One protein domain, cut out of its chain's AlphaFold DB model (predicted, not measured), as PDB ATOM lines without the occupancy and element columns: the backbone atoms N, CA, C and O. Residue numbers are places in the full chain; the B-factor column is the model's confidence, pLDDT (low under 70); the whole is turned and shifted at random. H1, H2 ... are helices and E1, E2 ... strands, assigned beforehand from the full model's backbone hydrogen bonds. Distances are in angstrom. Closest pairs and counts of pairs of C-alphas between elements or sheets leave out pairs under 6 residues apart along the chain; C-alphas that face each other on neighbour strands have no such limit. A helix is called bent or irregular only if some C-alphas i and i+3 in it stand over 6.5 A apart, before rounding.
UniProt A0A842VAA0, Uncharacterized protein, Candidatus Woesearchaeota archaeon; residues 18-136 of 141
ATOM      1  N   VAL A  18      44.565  49.726  -1.183       84.62
ATOM      2  CA  VAL A  18      43.787  48.937  -2.141       84.62
ATOM      3  C   VAL A  18      44.358  49.170  -3.531       84.62
ATOM      4  O   VAL A  18      44.451  50.311  -3.996       84.62
ATOM      5  N   LEU A  19      44.761  48.088  -4.188       83.38
ATOM      6  CA  LEU A  19      45.471  48.086  -5.462       83.38
ATOM      7  C   LEU A  19      44.647  47.373  -6.530       83.38
ATOM      8  O   LEU A  19      44.074  46.317  -6.280       83.38
ATOM      9  N   ALA A  20      44.649  47.909  -7.743       82.00
ATOM     10  CA  ALA A  20      44.126  47.248  -8.928       82.00
ATOM     11  C   ALA A  20      45.288  46.806  -9.820       82.00
ATOM     12  O   ALA A  20      46.097  47.628 -10.247       82.00
ATOM     13  N   LEU A  21      45.346  45.515 -10.136       79.19
ATOM     14  CA  LEU A  21      46.199  44.980 -11.188       79.19
ATOM     15  C   LEU A  21      45.422  45.000 -12.501       79.19
ATOM     16  O   LEU A  21      44.528  44.176 -12.699       79.19
ATOM     17  N   VAL A  22      45.770  45.924 -13.395       73.06
ATOM     18  CA  VAL A  22      45.114  46.042 -14.703       73.06
ATOM     19  C   VAL A  22      45.816  45.123 -15.713       73.06
ATOM     20  O   VAL A  22      47.000  45.267 -16.049       73.06
ATOM     21  N   ALA A  23      45.088  44.109 -16.170       71.56
ATOM     22  CA  ALA A  23      45.534  43.113 -17.141       71.56
ATOM     23  C   ALA A  23      44.387  42.776 -18.105       71.56
ATOM     24  O   ALA A  23      43.539  43.620 -18.355       71.56
ATOM     25  N   ARG A  24      44.336  41.546 -18.637       67.75
ATOM     26  CA  ARG A  24      43.163  41.066 -19.394       67.75
ATOM     27  C   ARG A  24      41.886  41.040 -18.540       67.75
ATOM     28  O   ARG A  24      40.798  41.153 -19.077       67.75
ATOM     29  N   SER A  25      42.039  40.903 -17.225       69.12
ATOM     30  CA  SER A  25      40.990  41.042 -16.216       69.12
ATOM     31  C   SER A  25      41.551  41.843 -15.045       69.12
ATOM     32  O   SER A  25      42.644  41.517 -14.565       69.12
ATOM     33  N   THR A  26      40.834  42.861 -14.570       74.19
ATOM     34  CA  THR A  26      41.295  43.644 -13.417       74.19
ATOM     35  C   THR A  26      41.112  42.846 -12.134       74.19
ATOM     36  O   THR A  26      40.015  42.375 -11.846       74.19
ATOM     37  N   THR A  27      42.187  42.684 -11.364       75.31
ATOM     38  CA  THR A  27      42.124  42.058 -10.034       75.31
ATOM     39  C   THR A  27      42.375  43.103  -8.964       75.31
ATOM     40  O   THR A  27      43.324  43.877  -9.081       75.31
ATOM     41  N   VAL A  28      41.541  43.122  -7.925       78.38
ATOM     42  CA  VAL A  28      41.687  44.052  -6.801       78.38
ATOM     43  C   VAL A  28      42.289  43.325  -5.606       78.38
ATOM     44  O   VAL A  28      41.841  42.241  -5.226       78.38
ATOM     45  N   TYR A  29      43.297  43.940  -5.006       79.88
ATOM     46  CA  TYR A  29      43.997  43.465  -3.824       79.88
ATOM     47  C   TYR A  29      43.898  44.505  -2.719       79.88
ATOM     48  O   TYR A  29      43.951  45.703  -2.990       79.88
ATOM     49  N   LYS A  30      43.824  44.048  -1.473       82.75
ATOM     50  CA  LYS A  30      44.045  44.878  -0.290       82.75
ATOM     51  C   LYS A  30      45.330  44.409   0.370       82.75
ATOM     52  O   LYS A  30      45.505  43.213   0.617       82.75
ATOM     53  N   ILE A  31      46.245  45.339   0.620       82.12
ATOM     54  CA  ILE A  31      47.482  45.054   1.345       82.12
ATOM     55  C   ILE A  31      47.128  44.894   2.819       82.12
ATOM     56  O   ILE A  31      46.748  45.863   3.470       82.12
ATOM     57  N   LEU A  32      47.241  43.680   3.354       80.38
ATOM     58  CA  LEU A  32      46.976  43.447   4.775       80.38
ATOM     59  C   LEU A  32      48.201  43.752   5.626       80.38
ATOM     60  O   LEU A  32      48.084  44.334   6.703       80.38
ATOM     61  N   LYS A  33      49.376  43.332   5.151       82.75
ATOM     62  CA  LYS A  33      50.620  43.525   5.879       82.75
ATOM     63  C   LYS A  33      51.809  43.622   4.939       82.75
ATOM     64  O   LYS A  33      52.064  42.717   4.153       82.75
ATOM     65  N   VAL A  34      52.602  44.673   5.069       78.56
ATOM     66  CA  VAL A  34      53.915  44.773   4.436       78.56
ATOM     67  C   VAL A  34      54.956  44.207   5.391       78.56
ATOM     68  O   VAL A  34      55.301  44.816   6.401       78.56
ATOM     69  N   VAL A  35      55.465  43.020   5.071       76.38
ATOM     70  CA  VAL A  35      56.576  42.382   5.789       76.38
ATOM     71  C   VAL A  35      57.763  42.216   4.858       76.38
ATOM     72  O   VAL A  35      57.569  41.892   3.690       76.38
ATOM     73  N   LYS A  36      58.976  42.444   5.372       76.31
ATOM     74  CA  LYS A  36      60.217  42.093   4.677       76.31
ATOM     75  C   LYS A  36      60.518  40.627   4.963       76.31
ATOM     76  O   LYS A  36      60.678  40.257   6.123       76.31
ATOM     77  N   VAL A  37      60.605  39.816   3.921       74.94
ATOM     78  CA  VAL A  37      61.051  38.424   4.006       74.94
ATOM     79  C   VAL A  37      62.450  38.354   3.422       74.94
ATOM     80  O   VAL A  37      62.645  38.747   2.276       74.94
ATOM     81  N   GLU A  38      63.416  37.887   4.206       77.56
ATOM     82  CA  GLU A  38      64.801  37.723   3.766       77.56
ATOM     83  C   GLU A  38      65.056  36.270   3.366       77.56
ATOM     84  O   GLU A  38      64.693  35.338   4.083       77.56
ATOM     85  N   PHE A  39      65.691  36.084   2.215       76.44
ATOM     86  CA  PHE A  39      66.080  34.793   1.669       76.44
ATOM     87  C   PHE A  39      67.599  34.682   1.712       76.44
ATOM     88  O   PHE A  39      68.309  35.585   1.269       76.44
ATOM     89  N   LYS A  40      68.113  33.568   2.232       80.56
ATOM     90  CA  LYS A  40      69.557  33.320   2.291       80.56
ATOM     91  C   LYS A  40      70.037  32.523   1.091       80.56
ATOM     92  O   LYS A  40      69.350  31.615   0.624       80.56
ATOM     93  N   LYS A  41      71.244  32.795   0.609       81.12
ATOM     94  CA  LYS A  41      71.873  31.971  -0.423       81.12
ATOM     95  C   LYS A  41      71.842  30.486  -0.034       81.12
ATOM     96  O   LYS A  41      72.207  30.116   1.078       81.12
ATOM     97  N   GLY A  42      71.425  29.632  -0.965       80.88
ATOM     98  CA  GLY A  42      71.350  28.179  -0.793       80.88
ATOM     99  C   GLY A  42      70.111  27.676  -0.048       80.88
ATOM    100  O   GLY A  42      69.868  26.469  -0.037       80.88
ATOM    101  N   SER A  43      69.298  28.567   0.528       80.56
ATOM    102  CA  SER A  43      68.019  28.180   1.125       80.56
ATOM    103  C   SER A  43      66.990  27.818   0.049       80.56
ATOM    104  O   SER A  43      67.040  28.296  -1.092       80.56
ATOM    105  N   LYS A  44      66.080  26.913   0.417       79.19
ATOM    106  CA  LYS A  44      65.035  26.364  -0.447       79.19
ATOM    107  C   LYS A  44      63.681  26.798   0.091       79.19
ATOM    108  O   LYS A  44      63.401  26.564   1.261       79.19
ATOM    109  N   TYR A  45      62.851  27.374  -0.767       74.12
ATOM    110  CA  TYR A  45      61.493  27.793  -0.422       74.12
ATOM    111  C   TYR A  45      60.501  27.301  -1.465       74.12
ATOM    112  O   TYR A  45      60.856  27.139  -2.632       74.12
ATOM    113  N   ILE A  46      59.252  27.098  -1.056       73.69
ATOM    114  CA  ILE A  46      58.154  26.801  -1.975       73.69
ATOM    115  C   ILE A  46      57.515  28.128  -2.398       73.69
ATOM    116  O   ILE A  46      56.943  28.845  -1.575       73.69
ATOM    117  N   ILE A  47      57.635  28.456  -3.684       70.38
ATOM    118  CA  ILE A  47      57.070  29.655  -4.312       70.38
ATOM    119  C   ILE A  47      56.199  29.209  -5.485       70.38
ATOM    120  O   ILE A  47      56.668  28.492  -6.367       70.38
ATOM    121  N   SER A  48      54.927  29.596  -5.483       67.19
ATOM    122  CA  SER A  48      53.912  29.211  -6.470       67.19
ATOM    123  C   SER A  48      53.855  27.688  -6.694       67.19
ATOM    124  O   SER A  48      53.737  27.212  -7.822       67.19
ATOM    125  N   GLY A  49      54.005  26.906  -5.616       69.38
ATOM    126  CA  GLY A  49      54.037  25.437  -5.653       69.38
ATOM    127  C   GLY A  49      55.342  24.822  -6.181       69.38
ATOM    128  O   GLY A  49      55.444  23.603  -6.281       69.38
ATOM    129  N   GLN A  50      56.351  25.634  -6.499       71.56
ATOM    130  CA  GLN A  50      57.652  25.180  -6.984       71.56
ATOM    131  C   GLN A  50      58.736  25.398  -5.933       71.56
ATOM    132  O   GLN A  50      58.813  26.450  -5.301       71.56
ATOM    133  N   GLN A  51      59.619  24.415  -5.764       81.62
ATOM    134  CA  GLN A  51      60.785  24.581  -4.905       81.62
ATOM    135  C   GLN A  51      61.831  25.446  -5.616       81.62
ATOM    136  O   GLN A  51      62.436  25.032  -6.604       81.62
ATOM    137  N   VAL A  52      62.083  26.632  -5.077       78.25
ATOM    138  CA  VAL A  52      63.082  27.580  -5.564       78.25
ATOM    139  C   VAL A  52      64.275  27.569  -4.617       78.25
ATOM    140  O   VAL A  52      64.117  27.716  -3.407       78.25
ATOM    141  N   THR A  53      65.480  27.403  -5.169       80.69
ATOM    142  CA  THR A  53      66.733  27.595  -4.422       80.69
ATOM    143  C   THR A  53      67.293  28.968  -4.752       80.69
ATOM    144  O   THR A  53      67.460  29.296  -5.927       80.69
ATOM    145  N   PHE A  54      67.588  29.772  -3.735       74.44
ATOM    146  CA  PHE A  54      68.089  31.127  -3.947       74.44
ATOM    147  C   PHE A  54      69.605  31.123  -4.207       74.44
ATOM    148  O   PHE A  54      70.366  30.657  -3.356       74.44
ATOM    149  N   PRO A  55      70.083  31.630  -5.359       75.69
ATOM    150  CA  PRO A  55      71.512  31.611  -5.698       75.69
ATOM    151  C   PRO A  55      72.339  32.658  -4.931       75.69
ATOM    152  O   PRO A  55      73.563  32.528  -4.831       75.69
ATOM    153  N   HIS A  56      71.676  33.668  -4.365       76.06
ATOM    154  CA  HIS A  56      72.252  34.774  -3.600       76.06
ATOM    155  C   HIS A  56      71.301  35.153  -2.456       76.06
ATOM    156  O   HIS A  56      70.138  34.746  -2.476       76.06
ATOM    157  N   ASP A  57      71.791  35.921  -1.483       73.62
ATOM    158  CA  ASP A  57      70.913  36.581  -0.514       73.62
ATOM    159  C   ASP A  57      69.961  37.522  -1.272       73.62
ATOM    160  O   ASP A  57      70.378  38.239  -2.183       73.62
ATOM    161  N   ASP A  58      68.681  37.483  -0.928       69.69
ATOM    162  CA  ASP A  58      67.607  38.216  -1.606       69.69
ATOM    163  C   ASP A  58      66.534  38.584  -0.572       69.69
ATOM    164  O   ASP A  58      66.574  38.130   0.573       69.69
ATOM    165  N   TRP A  59      65.552  39.401  -0.934       69.19
ATOM    166  CA  TRP A  59      64.411  39.676  -0.062       69.19
ATOM    167  C   TRP A  59      63.153  40.027  -0.867       69.19
ATOM    168  O   TRP A  59      63.204  40.352  -2.052       69.19
ATOM    169  N   ALA A  60      61.986  39.955  -0.227       65.81
ATOM    170  CA  ALA A  60      60.714  40.383  -0.806       65.81
ATOM    171  C   ALA A  60      59.826  41.127   0.195       65.81
ATOM    172  O   ALA A  60      60.011  40.992   1.405       65.81
ATOM    173  N   TYR A  61      58.853  41.892  -0.317       64.12
ATOM    174  CA  TYR A  61      57.839  42.559   0.496       64.12
ATOM    175  C   TYR A  61      56.429  42.007   0.234       64.12
ATOM    176  O   TYR A  61      56.109  41.597  -0.877       64.12
ATOM    177  N   ALA A  62      55.589  42.130   1.262       62.53
ATOM    178  CA  ALA A  62      54.121  42.115   1.248       62.53
ATOM    179  C   ALA A  62      53.382  40.772   1.381       62.53
ATOM    180  O   ALA A  62      53.744  39.748   0.817       62.53
ATOM    181  N   VAL A  63      52.282  40.864   2.133       64.62
ATOM    182  CA  VAL A  63      51.159  39.939   2.235       64.62
ATOM    183  C   VAL A  63      49.901  40.730   1.877       64.62
ATOM    184  O   VAL A  63      49.564  41.735   2.514       64.62
ATOM    185  N   ALA A  64      49.201  40.275   0.846       63.84
ATOM    186  CA  ALA A  64      47.952  40.860   0.383       63.84
ATOM    187  C   ALA A  64      46.831  39.821   0.447       63.84
ATOM    188  O   ALA A  64      47.067  38.622   0.547       63.84
ATOM    189  N   VAL A  65      45.589  40.275   0.366       65.25
ATOM    190  CA  VAL A  65      44.443  39.396   0.129       65.25
ATOM    191  C   VAL A  65      43.743  39.859  -1.127       65.25
ATOM    192  O   VAL A  65      43.650  41.061  -1.399       65.25
ATOM    193  N   LYS A  66      43.289  38.895  -1.932       61.66
ATOM    194  CA  LYS A  66      42.451  39.189  -3.086       61.66
ATOM    195  C   LYS A  66      41.132  39.753  -2.562       61.66
ATOM    196  O   LYS A  66      40.344  39.043  -1.945       61.66
ATOM    197  N   TYR A  67      40.941  41.044  -2.788       58.25
ATOM    198  CA  TYR A  67      39.890  41.841  -2.167       58.25
ATOM    199  C   TYR A  67      38.590  41.831  -2.975       58.25
ATOM    200  O   TYR A  67      37.531  42.062  -2.412       58.25
ATOM    201  N   ALA A  68      38.651  41.525  -4.276       53.62
ATOM    202  CA  ALA A  68      37.453  41.303  -5.078       53.62
ATOM    203  C   ALA A  68      37.690  40.286  -6.205       53.62
ATOM    204  O   ALA A  68      38.762  40.239  -6.823       53.62
ATOM    205  N   ARG A  69      36.664  39.477  -6.505       47.28
ATOM    206  CA  ARG A  69      36.609  38.635  -7.720       47.28
ATOM    207  C   ARG A  69      36.039  39.395  -8.918       47.28
ATOM    208  O   ARG A  69      36.189  38.920 -10.040       47.28
ATOM    209  N   THR A  70      35.391  40.536  -8.687       52.91
ATOM    210  CA  THR A  70      34.683  41.294  -9.716       52.91
ATOM    211  C   THR A  70      35.657  41.699 -10.814       52.91
ATOM    212  O   THR A  70      36.531  42.542 -10.610       52.91
ATOM    213  N   VAL A  71      35.527  41.052 -11.972       53.69
ATOM    214  CA  VAL A  71      36.199  41.465 -13.199       53.69
ATOM    215  C   VAL A  71      35.571  42.799 -13.565       53.69
ATOM    216  O   VAL A  71      34.468  42.851 -14.093       53.69
ATOM    217  N   LEU A  72      36.218  43.883 -13.157       65.00
ATOM    218  CA  LEU A  72      35.850  45.220 -13.585       65.00
ATOM    219  C   LEU A  72      36.714  45.561 -14.794       65.00
ATOM    220  O   LEU A  72      37.941  45.452 -14.745       65.00
ATOM    221  N   ASP A  73      36.075  45.969 -15.883       68.94
ATOM    222  CA  ASP A  73      36.738  46.122 -17.183       68.94
ATOM    223  C   ASP A  73      37.655  47.351 -17.259       68.94
ATOM    224  O   ASP A  73      38.359  47.559 -18.244       68.94
ATOM    225  N   SER A  74      37.676  48.189 -16.216       76.75
ATOM    226  CA  SER A  74      38.528  49.374 -16.171       76.75
ATOM    227  C   SER A  74      38.911  49.794 -14.754       76.75
ATOM    228  O   SER A  74      38.186  49.569 -13.785       76.75
ATOM    229  N   LEU A  75      40.034  50.513 -14.649       80.38
ATOM    230  CA  LEU A  75      40.458  51.172 -13.411       80.38
ATOM    231  C   LEU A  75      39.410  52.176 -12.900       80.38
ATOM    232  O   LEU A  75      39.243  52.323 -11.691       80.38
ATOM    233  N   SER A  76      38.697  52.854 -13.806       83.38
ATOM    234  CA  SER A  76      37.646  53.803 -13.423       83.38
ATOM    235  C   SER A  76      36.471  53.103 -12.748       83.38
ATOM    236  O   SER A  76      35.987  53.590 -11.732       83.38
ATOM    237  N   ALA A  77      36.052  51.946 -13.266       81.06
ATOM    238  CA  ALA A  77      34.994  51.148 -12.652       81.06
ATOM    239  C   ALA A  77      35.410  50.636 -11.264       81.06
ATOM    240  O   ALA A  77      34.607  50.649 -10.338       81.06
ATOM    241  N   VAL A  78      36.683  50.252 -11.088       79.12
ATOM    242  CA  VAL A  78      37.212  49.857  -9.771       79.12
ATOM    243  C   VAL A  78      37.185  51.022  -8.782       79.12
ATOM    244  O   VAL A  78      36.775  50.837  -7.640       79.12
ATOM    245  N   ARG A  79      37.596  52.226  -9.196       84.00
ATOM    246  CA  ARG A  79      37.559  53.417  -8.331       84.00
ATOM    247  C   ARG A  79      36.136  53.792  -7.929       84.00
ATOM    248  O   ARG A  79      35.902  54.059  -6.756       84.00
ATOM    249  N   ASP A  80      35.204  53.764  -8.875       84.50
ATOM    250  CA  ASP A  80      33.789  54.040  -8.621       84.50
ATOM    251  C   ASP A  80      33.179  53.014  -7.649       84.50
ATOM    252  O   ASP A  80      32.572  53.385  -6.645       84.50
ATOM    253  N   ALA A  81      33.432  51.720  -7.869       80.06
ATOM    254  CA  ALA A  81      32.994  50.658  -6.965       80.06
ATOM    255  C   ALA A  81      33.621  50.779  -5.563       80.06
ATOM    256  O   ALA A  81      32.949  50.556  -4.556       80.06
ATOM    257  N   PHE A  82      34.899  51.172  -5.478       83.25
ATOM    258  CA  PHE A  82      35.565  51.428  -4.200       83.25
ATOM    259  C   PHE A  82      34.895  52.576  -3.439       83.25
ATOM    260  O   PHE A  82      34.562  52.424  -2.268       83.25
ATOM    261  N   GLN A  83      34.643  53.704  -4.111       83.38
ATOM    262  CA  GLN A  83      33.987  54.870  -3.513       83.38
ATOM    263  C   GLN A  83      32.554  54.570  -3.058       83.38
ATOM    264  O   GLN A  83      32.124  55.067  -2.021       83.38
ATOM    265  N   LYS A  84      31.835  53.724  -3.800       83.88
ATOM    266  CA  LYS A  84      30.481  53.264  -3.456       83.88
ATOM    267  C   LYS A  84      30.458  52.171  -2.382       83.88
ATOM    268  O   LYS A  84      29.379  51.786  -1.943       83.88
ATOM    269  N   GLY A  85      31.617  51.652  -1.967       74.44
ATOM    270  CA  GLY A  85      31.728  50.573  -0.983       74.44
ATOM    271  C   GLY A  85      31.306  49.191  -1.498       74.44
ATOM    272  O   GLY A  85      31.193  48.265  -0.702       74.44
ATOM    273  N   THR A  86      31.107  49.022  -2.810       74.62
ATOM    274  CA  THR A  86      30.579  47.787  -3.424       74.62
ATOM    275  C   THR A  86      31.655  46.749  -3.748       74.62
ATOM    276  O   THR A  86      31.346  45.641  -4.177       74.62
ATOM    277  N   LEU A  87      32.934  47.069  -3.520       69.00
ATOM    278  CA  LEU A  87      34.034  46.099  -3.622       69.00
ATOM    279  C   LEU A  87      34.105  45.128  -2.429       69.00
ATOM    280  O   LEU A  87      34.818  44.133  -2.515       69.00
ATOM    281  N   ARG A  88      33.372  45.399  -1.340       58.66
ATOM    282  CA  ARG A  88      33.466  44.680  -0.057       58.66
ATOM    283  C   ARG A  88      32.874  43.267  -0.063       58.66
ATOM    284  O   ARG A  88      33.202  42.477   0.817       58.66
ATOM    285  N   ASP A  89      32.056  42.924  -1.056       53.38
ATOM    286  CA  ASP A  89      31.243  41.698  -1.031       53.38
ATOM    287  C   ASP A  89      31.975  40.425  -1.484       53.38
ATOM    288  O   ASP A  89      31.396  39.340  -1.486       53.38
ATOM    289  N   THR A  90      33.254  40.504  -1.869       54.09
ATOM    290  CA  THR A  90      34.016  39.313  -2.288       54.09
ATOM    291  C   THR A  90      35.425  39.284  -1.713       54.09
ATOM    292  O   THR A  90      36.402  39.237  -2.462       54.09
ATOM    293  N   LEU A  91      35.540  39.234  -0.379       50.47
ATOM    294  CA  LEU A  91      36.762  38.724   0.250       50.47
ATOM    295  C   LEU A  91      37.001  37.302  -0.279       50.47
ATOM    296  O   LEU A  91      36.294  36.355   0.064       50.47
ATOM    297  N   GLY A  92      37.934  37.184  -1.222       53.81
ATOM    298  CA  GLY A  92      38.295  35.923  -1.848       53.81
ATOM    299  C   GLY A  92      39.335  35.173  -1.024       53.81
ATOM    300  O   GLY A  92      39.676  35.551   0.094       53.81
ATOM    301  N   THR A  93      39.889  34.112  -1.608       55.56
ATOM    302  CA  THR A  93      41.022  33.394  -1.017       55.56
ATOM    303  C   THR A  93      42.194  34.361  -0.789       55.56
ATOM    304  O   THR A  93      42.563  35.086  -1.724       55.56
ATOM    305  N   PRO A  94      42.792  34.392   0.416       54.97
ATOM    306  CA  PRO A  94      44.014  35.143   0.654       54.97
ATOM    307  C   PRO A  94      45.108  34.680  -0.306       54.97
ATOM    308  O   PRO A  94      45.298  33.486  -0.519       54.97
ATOM    309  N   VAL A  95      45.798  35.638  -0.926       57.31
ATOM    310  CA  VAL A  95      46.894  35.356  -1.856       57.31
ATOM    311  C   VAL A  95      48.162  35.873  -1.217       57.31
ATOM    312  O   VAL A  95      48.429  37.073  -1.234       57.31
ATOM    313  N   TYR A  96      48.965  34.961  -0.686       58.88
ATOM    314  CA  TYR A  96      50.251  35.281  -0.074       58.88
ATOM    315  C   TYR A  96      51.302  35.506  -1.156       58.88
ATOM    316  O   TYR A  96      52.245  34.740  -1.303       58.88
ATOM    317  N   GLY A  97      51.095  36.533  -1.973       55.12
ATOM    318  CA  GLY A  97      52.022  36.884  -3.032       55.12
ATOM    319  C   GLY A  97      53.254  37.532  -2.435       55.12
ATOM    320  O   GLY A  97      53.142  38.642  -1.917       55.12
ATOM    321  N   VAL A  98      54.423  36.891  -2.543       50.69
ATOM    322  CA  VAL A  98      55.670  37.623  -2.323       50.69
ATOM    323  C   VAL A  98      55.803  38.588  -3.476       50.69
ATOM    324  O   VAL A  98      56.144  38.236  -4.610       50.69
ATOM    325  N   MET A  99      55.488  39.840  -3.180       51.66
ATOM    326  CA  MET A  99      55.659  40.887  -4.140       51.66
ATOM    327  C   MET A  99      57.135  41.256  -4.182       51.66
ATOM    328  O   MET A  99      57.588  42.208  -3.546       51.66
ATOM    329  N   ARG A 100      57.925  40.467  -4.923       45.78
ATOM    330  CA  ARG A 100      59.313  40.826  -5.220       45.78
ATOM    331  C   ARG A 100      59.318  42.205  -5.875       45.78
ATOM    332  O   ARG A 100      58.894  42.351  -7.022       45.78
ATOM    333  N   VAL A 101      59.851  43.194  -5.161       41.38
ATOM    334  CA  VAL A 101      60.069  44.555  -5.679       41.38
ATOM    335  C   VAL A 101      60.921  44.528  -6.946       41.38
ATOM    336  O   VAL A 101      60.735  45.366  -7.816       41.38
ATOM    337  N   SER A 102      61.788  43.523  -7.105       37.81
ATOM    338  CA  SER A 102      62.678  43.419  -8.262       37.81
ATOM    339  C   SER A 102      62.029  42.893  -9.551       37.81
ATOM    340  O   SER A 102      62.654  42.997 -10.603       37.81
ATOM    341  N   ARG A 103      60.815  42.313  -9.517       38.34
ATOM    342  CA  ARG A 103      60.180  41.716 -10.719       38.34
ATOM    343  C   ARG A 103      58.670  41.863 -10.833       38.34
ATOM    344  O   ARG A 103      58.078  41.338 -11.776       38.34
ATOM    345  N   LEU A 104      58.026  42.577  -9.921       42.69
ATOM    346  CA  LEU A 104      56.663  42.998 -10.181       42.69
ATOM    347  C   LEU A 104      56.669  44.233 -11.049       42.69
ATOM    348  O   LEU A 104      57.328  45.218 -10.745       42.69
ATOM    349  N   ASN A 105      55.837  44.163 -12.081       49.03
ATOM    350  CA  ASN A 105      55.202  45.305 -12.708       49.03
ATOM    351  C   ASN A 105      54.440  46.127 -11.644       49.03
ATOM    352  O   ASN A 105      53.212  46.190 -11.674       49.03
ATOM    353  N   THR A 106      55.133  46.737 -10.681       53.66
ATOM    354  CA  THR A 106      54.594  47.789  -9.812       53.66
ATOM    355  C   THR A 106      53.985  48.896 -10.671       53.66
ATOM    356  O   THR A 106      52.970  49.460 -10.291       53.66
ATOM    357  N   GLU A 107      54.495  49.087 -11.891       55.47
ATOM    358  CA  GLU A 107      53.906  49.915 -12.950       55.47
ATOM    359  C   GLU A 107      52.442  49.559 -13.286       55.47
ATOM    360  O   GLU A 107      51.626  50.432 -13.584       55.47
ATOM    361  N   ARG A 108      52.073  48.273 -13.219       65.44
ATOM    362  CA  ARG A 108      50.719  47.785 -13.547       65.44
ATOM    363  C   ARG A 108      49.785  47.733 -12.344       65.44
ATOM    364  O   ARG A 108      48.592  47.474 -12.521       65.44
ATOM    365  N   LEU A 109      50.315  47.953 -11.142       76.88
ATOM    366  CA  LEU A 109      49.534  48.057  -9.921       76.88
ATOM    367  C   LEU A 109      49.196  49.514  -9.660       76.88
ATOM    368  O   LEU A 109      50.053  50.343  -9.379       76.88
ATOM    369  N   GLN A 110      47.911  49.814  -9.747       83.62
ATOM    370  CA  GLN A 110      47.392  51.161  -9.602       83.62
ATOM    371  C   GLN A 110      46.691  51.273  -8.255       83.62
ATOM    372  O   GLN A 110      45.777  50.502  -7.957       83.62
ATOM    373  N   LYS A 111      47.101  52.241  -7.433       86.19
ATOM    374  CA  LYS A 111      46.416  52.519  -6.171       86.19
ATOM    375  C   LYS A 111      45.007  53.047  -6.451       86.19
ATOM    376  O   LYS A 111      44.814  54.005  -7.205       86.19
ATOM    377  N   VAL A 112      44.028  52.392  -5.839       86.44
ATOM    378  CA  VAL A 112      42.597  52.700  -5.939       86.44
ATOM    379  C   VAL A 112      42.159  53.532  -4.745       86.44
ATOM    380  O   VAL A 112      41.402  54.486  -4.904       86.44
ATOM    381  N   GLY A 113      42.658  53.192  -3.558       87.75
ATOM    382  CA  GLY A 113      42.251  53.839  -2.325       87.75
ATOM    383  C   GLY A 113      42.940  53.260  -1.101       87.75
ATOM    384  O   GLY A 113      44.000  52.636  -1.200       87.75
ATOM    385  N   PHE A 114      42.334  53.510   0.052       89.69
ATOM    386  CA  PHE A 114      42.810  53.056   1.349       89.69
ATOM    387  C   PHE A 114      41.630  52.585   2.188       89.69
ATOM    388  O   PHE A 114      40.636  53.299   2.322       89.69
ATOM    389  N   GLU A 115      41.768  51.413   2.787       85.31
ATOM    390  CA  GLU A 115      40.844  50.896   3.778       85.31
ATOM    391  C   GLU A 115      41.636  50.304   4.939       85.31
ATOM    392  O   GLU A 115      42.522  49.475   4.735       85.31
ATOM    393  N   SER A 116      41.307  50.717   6.163       87.19
ATOM    394  CA  SER A 116      41.959  50.193   7.359       87.19
ATOM    395  C   SER A 116      41.893  48.668   7.396       87.19
ATOM    396  O   SER A 116      40.868  48.059   7.078       87.19
ATOM    397  N   VAL A 117      43.009  48.061   7.783       85.12
ATOM    398  CA  VAL A 117      43.096  46.620   8.007       85.12
ATOM    399  C   VAL A 117      42.508  46.311   9.376       85.12
ATOM    400  O   VAL A 117      42.889  46.939  10.367       85.12
ATOM    401  N   THR A 118      41.588  45.357   9.439       85.25
ATOM    402  CA  THR A 118      40.993  44.921  10.702       85.25
ATOM    403  C   THR A 118      41.786  43.779  11.332       85.25
ATOM    404  O   THR A 118      42.551  43.060  10.681       85.25
ATOM    405  N   THR A 119      41.585  43.586  12.635       83.44
ATOM    406  CA  THR A 119      42.176  42.456  13.362       83.44
ATOM    407  C   THR A 119      41.671  41.123  12.806       83.44
ATOM    408  O   THR A 119      42.418  40.147  12.756       83.44
ATOM    409  N   GLU A 120      40.417  41.075  12.366       82.56
ATOM    410  CA  GLU A 120      39.766  39.902  11.786       82.56
ATOM    411  C   GLU A 120      40.402  39.524  10.445       82.56
ATOM    412  O   GLU A 120      40.700  38.351  10.231       82.56
ATOM    413  N   GLU A 121      40.699  40.500   9.579       78.62
ATOM    414  CA  GLU A 121      41.401  40.269   8.308       78.62
ATOM    415  C   GLU A 121      42.809  39.700   8.537       78.62
ATOM    416  O   GLU A 121      43.226  38.749   7.867       78.62
ATOM    417  N   LEU A 122      43.535  40.231   9.527       79.69
ATOM    418  CA  LEU A 122      44.852  39.712   9.898       79.69
ATOM    419  C   LEU A 122      44.764  38.283  10.441       79.69
ATOM    420  O   LEU A 122      45.564  37.440  10.043       79.69
ATOM    421  N   LYS A 123      43.792  37.991  11.314       81.38
ATOM    422  CA  LYS A 123      43.566  36.645  11.868       81.38
ATOM    423  C   LYS A 123      43.154  35.629  10.809       81.38
ATOM    424  O   LYS A 123      43.597  34.490  10.880       81.38
ATOM    425  N   ALA A 124      42.331  36.030   9.846       76.50
ATOM    426  CA  ALA A 124      41.843  35.139   8.800       76.50
ATOM    427  C   ALA A 124      42.905  34.822   7.735       76.50
ATOM    428  O   ALA A 124      42.778  33.822   7.037       76.50
ATOM    429  N   SER A 125      43.921  35.679   7.584       75.44
ATOM    430  CA  SER A 125      44.875  35.582   6.473       75.44
ATOM    431  C   SER A 125      46.334  35.674   6.927       75.44
ATOM    432  O   SER A 125      47.075  34.697   6.887       75.44
ATOM    433  N   TYR A 126      46.779  36.844   7.389       78.50
ATOM    434  CA  TYR A 126      48.198  37.084   7.670       78.50
ATOM    435  C   TYR A 126      48.765  36.201   8.795       78.50
ATOM    436  O   TYR A 126      49.872  35.681   8.659       78.50
ATOM    437  N   LEU A 127      48.043  36.040   9.908       81.62
ATOM    438  CA  LEU A 127      48.556  35.332  11.086       81.62
ATOM    439  C   LEU A 127      48.774  33.826  10.845       81.62
ATOM    440  O   LEU A 127      49.862  33.364  11.191       81.62
ATOM    441  N   PRO A 128      47.838  33.071  10.230       78.94
ATOM    442  CA  PRO A 128      48.074  31.672   9.869       78.94
ATOM    443  C   PRO A 128      49.298  31.501   8.968       78.94
ATOM    444  O   PRO A 128      50.188  30.714   9.276       78.94
ATOM    445  N   TRP A 129      49.405  32.319   7.917       78.19
ATOM    446  CA  TRP A 129      50.564  32.278   7.027       78.19
ATOM    447  C   TRP A 129      51.871  32.576   7.762       78.19
ATOM    448  O   TRP A 129      52.869  31.897   7.543       78.19
ATOM    449  N   LYS A 130      51.887  33.571   8.659       79.12
ATOM    450  CA  LYS A 130      53.095  33.913   9.419       79.12
ATOM    451  C   LYS A 130      53.531  32.762  10.326       79.12
ATOM    452  O   LYS A 130      54.726  32.507  10.423       79.12
ATOM    453  N   GLN A 131      52.581  32.069  10.953       82.06
ATOM    454  CA  GLN A 131      52.864  30.887  11.770       82.06
ATOM    455  C   GLN A 131      53.468  29.755  10.936       82.06
ATOM    456  O   GLN A 131      54.477  29.182  11.335       82.06
ATOM    457  N   GLU A 132      52.900  29.464   9.764       77.56
ATOM    458  CA  GLU A 132      53.451  28.469   8.838       77.56
ATOM    459  C   GLU A 132      54.844  28.875   8.339       77.56
ATOM    460  O   GLU A 132      55.765  28.060   8.301       77.56
ATOM    461  N   TRP A 133      55.030  30.148   7.982       76.94
ATOM    462  CA  TRP A 133      56.318  30.678   7.537       76.94
ATOM    463  C   TRP A 133      57.395  30.521   8.611       76.94
ATOM    464  O   TRP A 133      58.484  30.024   8.326       76.94
ATOM    465  N   ASP A 134      57.077  30.879   9.856       78.94
ATOM    466  CA  ASP A 134      57.991  30.737  10.993       78.94
ATOM    467  C   ASP A 134      58.287  29.270  11.328       78.94
ATOM    468  O   ASP A 134      59.383  28.952  11.786       78.94
ATOM    469  N   ALA A 135      57.345  28.367  11.049       76.94
ATOM    470  CA  ALA A 135      57.533  26.923  11.155       76.94
ATOM    471  C   ALA A 135      58.300  26.310   9.962       76.94
ATOM    472  O   ALA A 135      58.568  25.109   9.959       76.94
ATOM    473  N   GLY A 136      58.651  27.106   8.944       70.19
ATOM    474  CA  GLY A 136      59.336  26.645   7.732       70.19
ATOM    475  C   GLY A 136      58.442  25.897   6.737       70.19
ATOM    476  O   GLY A 136      58.952  25.297   5.792       70.19
TER     477      GLY A 136
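AT A GLANCE: This is residues 18 to 136 of the 141 residues of an uncharacterized protein of Candidatus Woesearchaeota archaeon (UniProt A0A842VAA0). Two long, bent strands, E2 and E5, pair into a ribbon that widens at one end, with E1 and E6 added, into a twisted four-stranded sheet, and at the other end the small hairpin E3 and E4 folds back. H1 and H3 cover one face of the large sheet as two layers, that is, helices on one face of a sheet, with H1 at the wide end, nearest E6, and H3 over E5 and E2, slantwise to the ribbon. The printed part has 119 residues with three named helices and six named strands, in the order E1 E2 E3 E4 E5 H1 H2 E6 H3, of mixed class, helices and strands. The large sheet runs E5 E2 E1 E6, all antiparallel. The whole is compact, with a radius of gyration of the C-alphas of 15.4 A, yet elongated, spanning 47 by 30 by 21 A.

IN THESE COORDINATES: E1, residues 18 to 21, begins at C-alpha 18 (43.787, 48.937, -2.141). E2, residues 26 to 39, is 30.3 A long and bends by 82 degrees at residue 32. E3 is residues 44 to 47 and E4 residues 50 to 53. E5, residues 58 to 72, is 34.7 A long and bends by 81 degrees at residue 69. H1, residues 75 to 83, is 12.4 A long; H2, residues 86 to 89, is only just irregular, with C-alphas 86 and 89 6.6 A apart. E6 is residues 109 to 114. H3, residues 119 to 134, is 19.8 A long and ends at C-alpha 134 (57.991, 30.737, 10.993); it has a kink of 42 degrees near residue 126 and is irregular, with C-alphas 124 and 127 7.1 A apart.

HOW THE PARTS SIT: E1 and E2 form a hairpin, with N 19 and O 29 at 2.8 A. E6, an edge strand, pairs with E1 through N 20 and O 110, 2.8 A. E5, the other edge strand, pairs with E2 through N 63 and O 33, 2.7 A, and N 58 and O 39, 2.9 A. E3 and E4 form a hairpin, with N 47 and O 50 at 2.8 A; E3 is apart from E2, and E4 from E5. H1 is on the large sheet, the C-alphas of Arg 79 and Val 112 being its closest to E6, 5.6 A. H2 only grazes that sheet, with its residues 86 to 89. H3 is on the same face as H1, at a height of 9.3 A over the sheet; it lies over E5 and E2, slantwise to the strands, at 39 degrees to E5 on the local plane. In H1 every O i to N i+4 pair is within hydrogen-bond range, in H3 10 of 12; H2 is too short for one, and its O i to N i+3 pair is not within range.

THE WHOLE: The two C-alphas farthest apart, those of Gly 42 and Lys 84, are 48.0 A apart. The printed part has no cut. The link H2 to E6, residues 90 to 108, is long, and its residues 94 to 95 pair antiparallel with residues 64 to 65 of E5. The mean pLDDT of the printed part is 71.7, and 42 residues are under 70, among them residues 58 to 73 and 87 to 108.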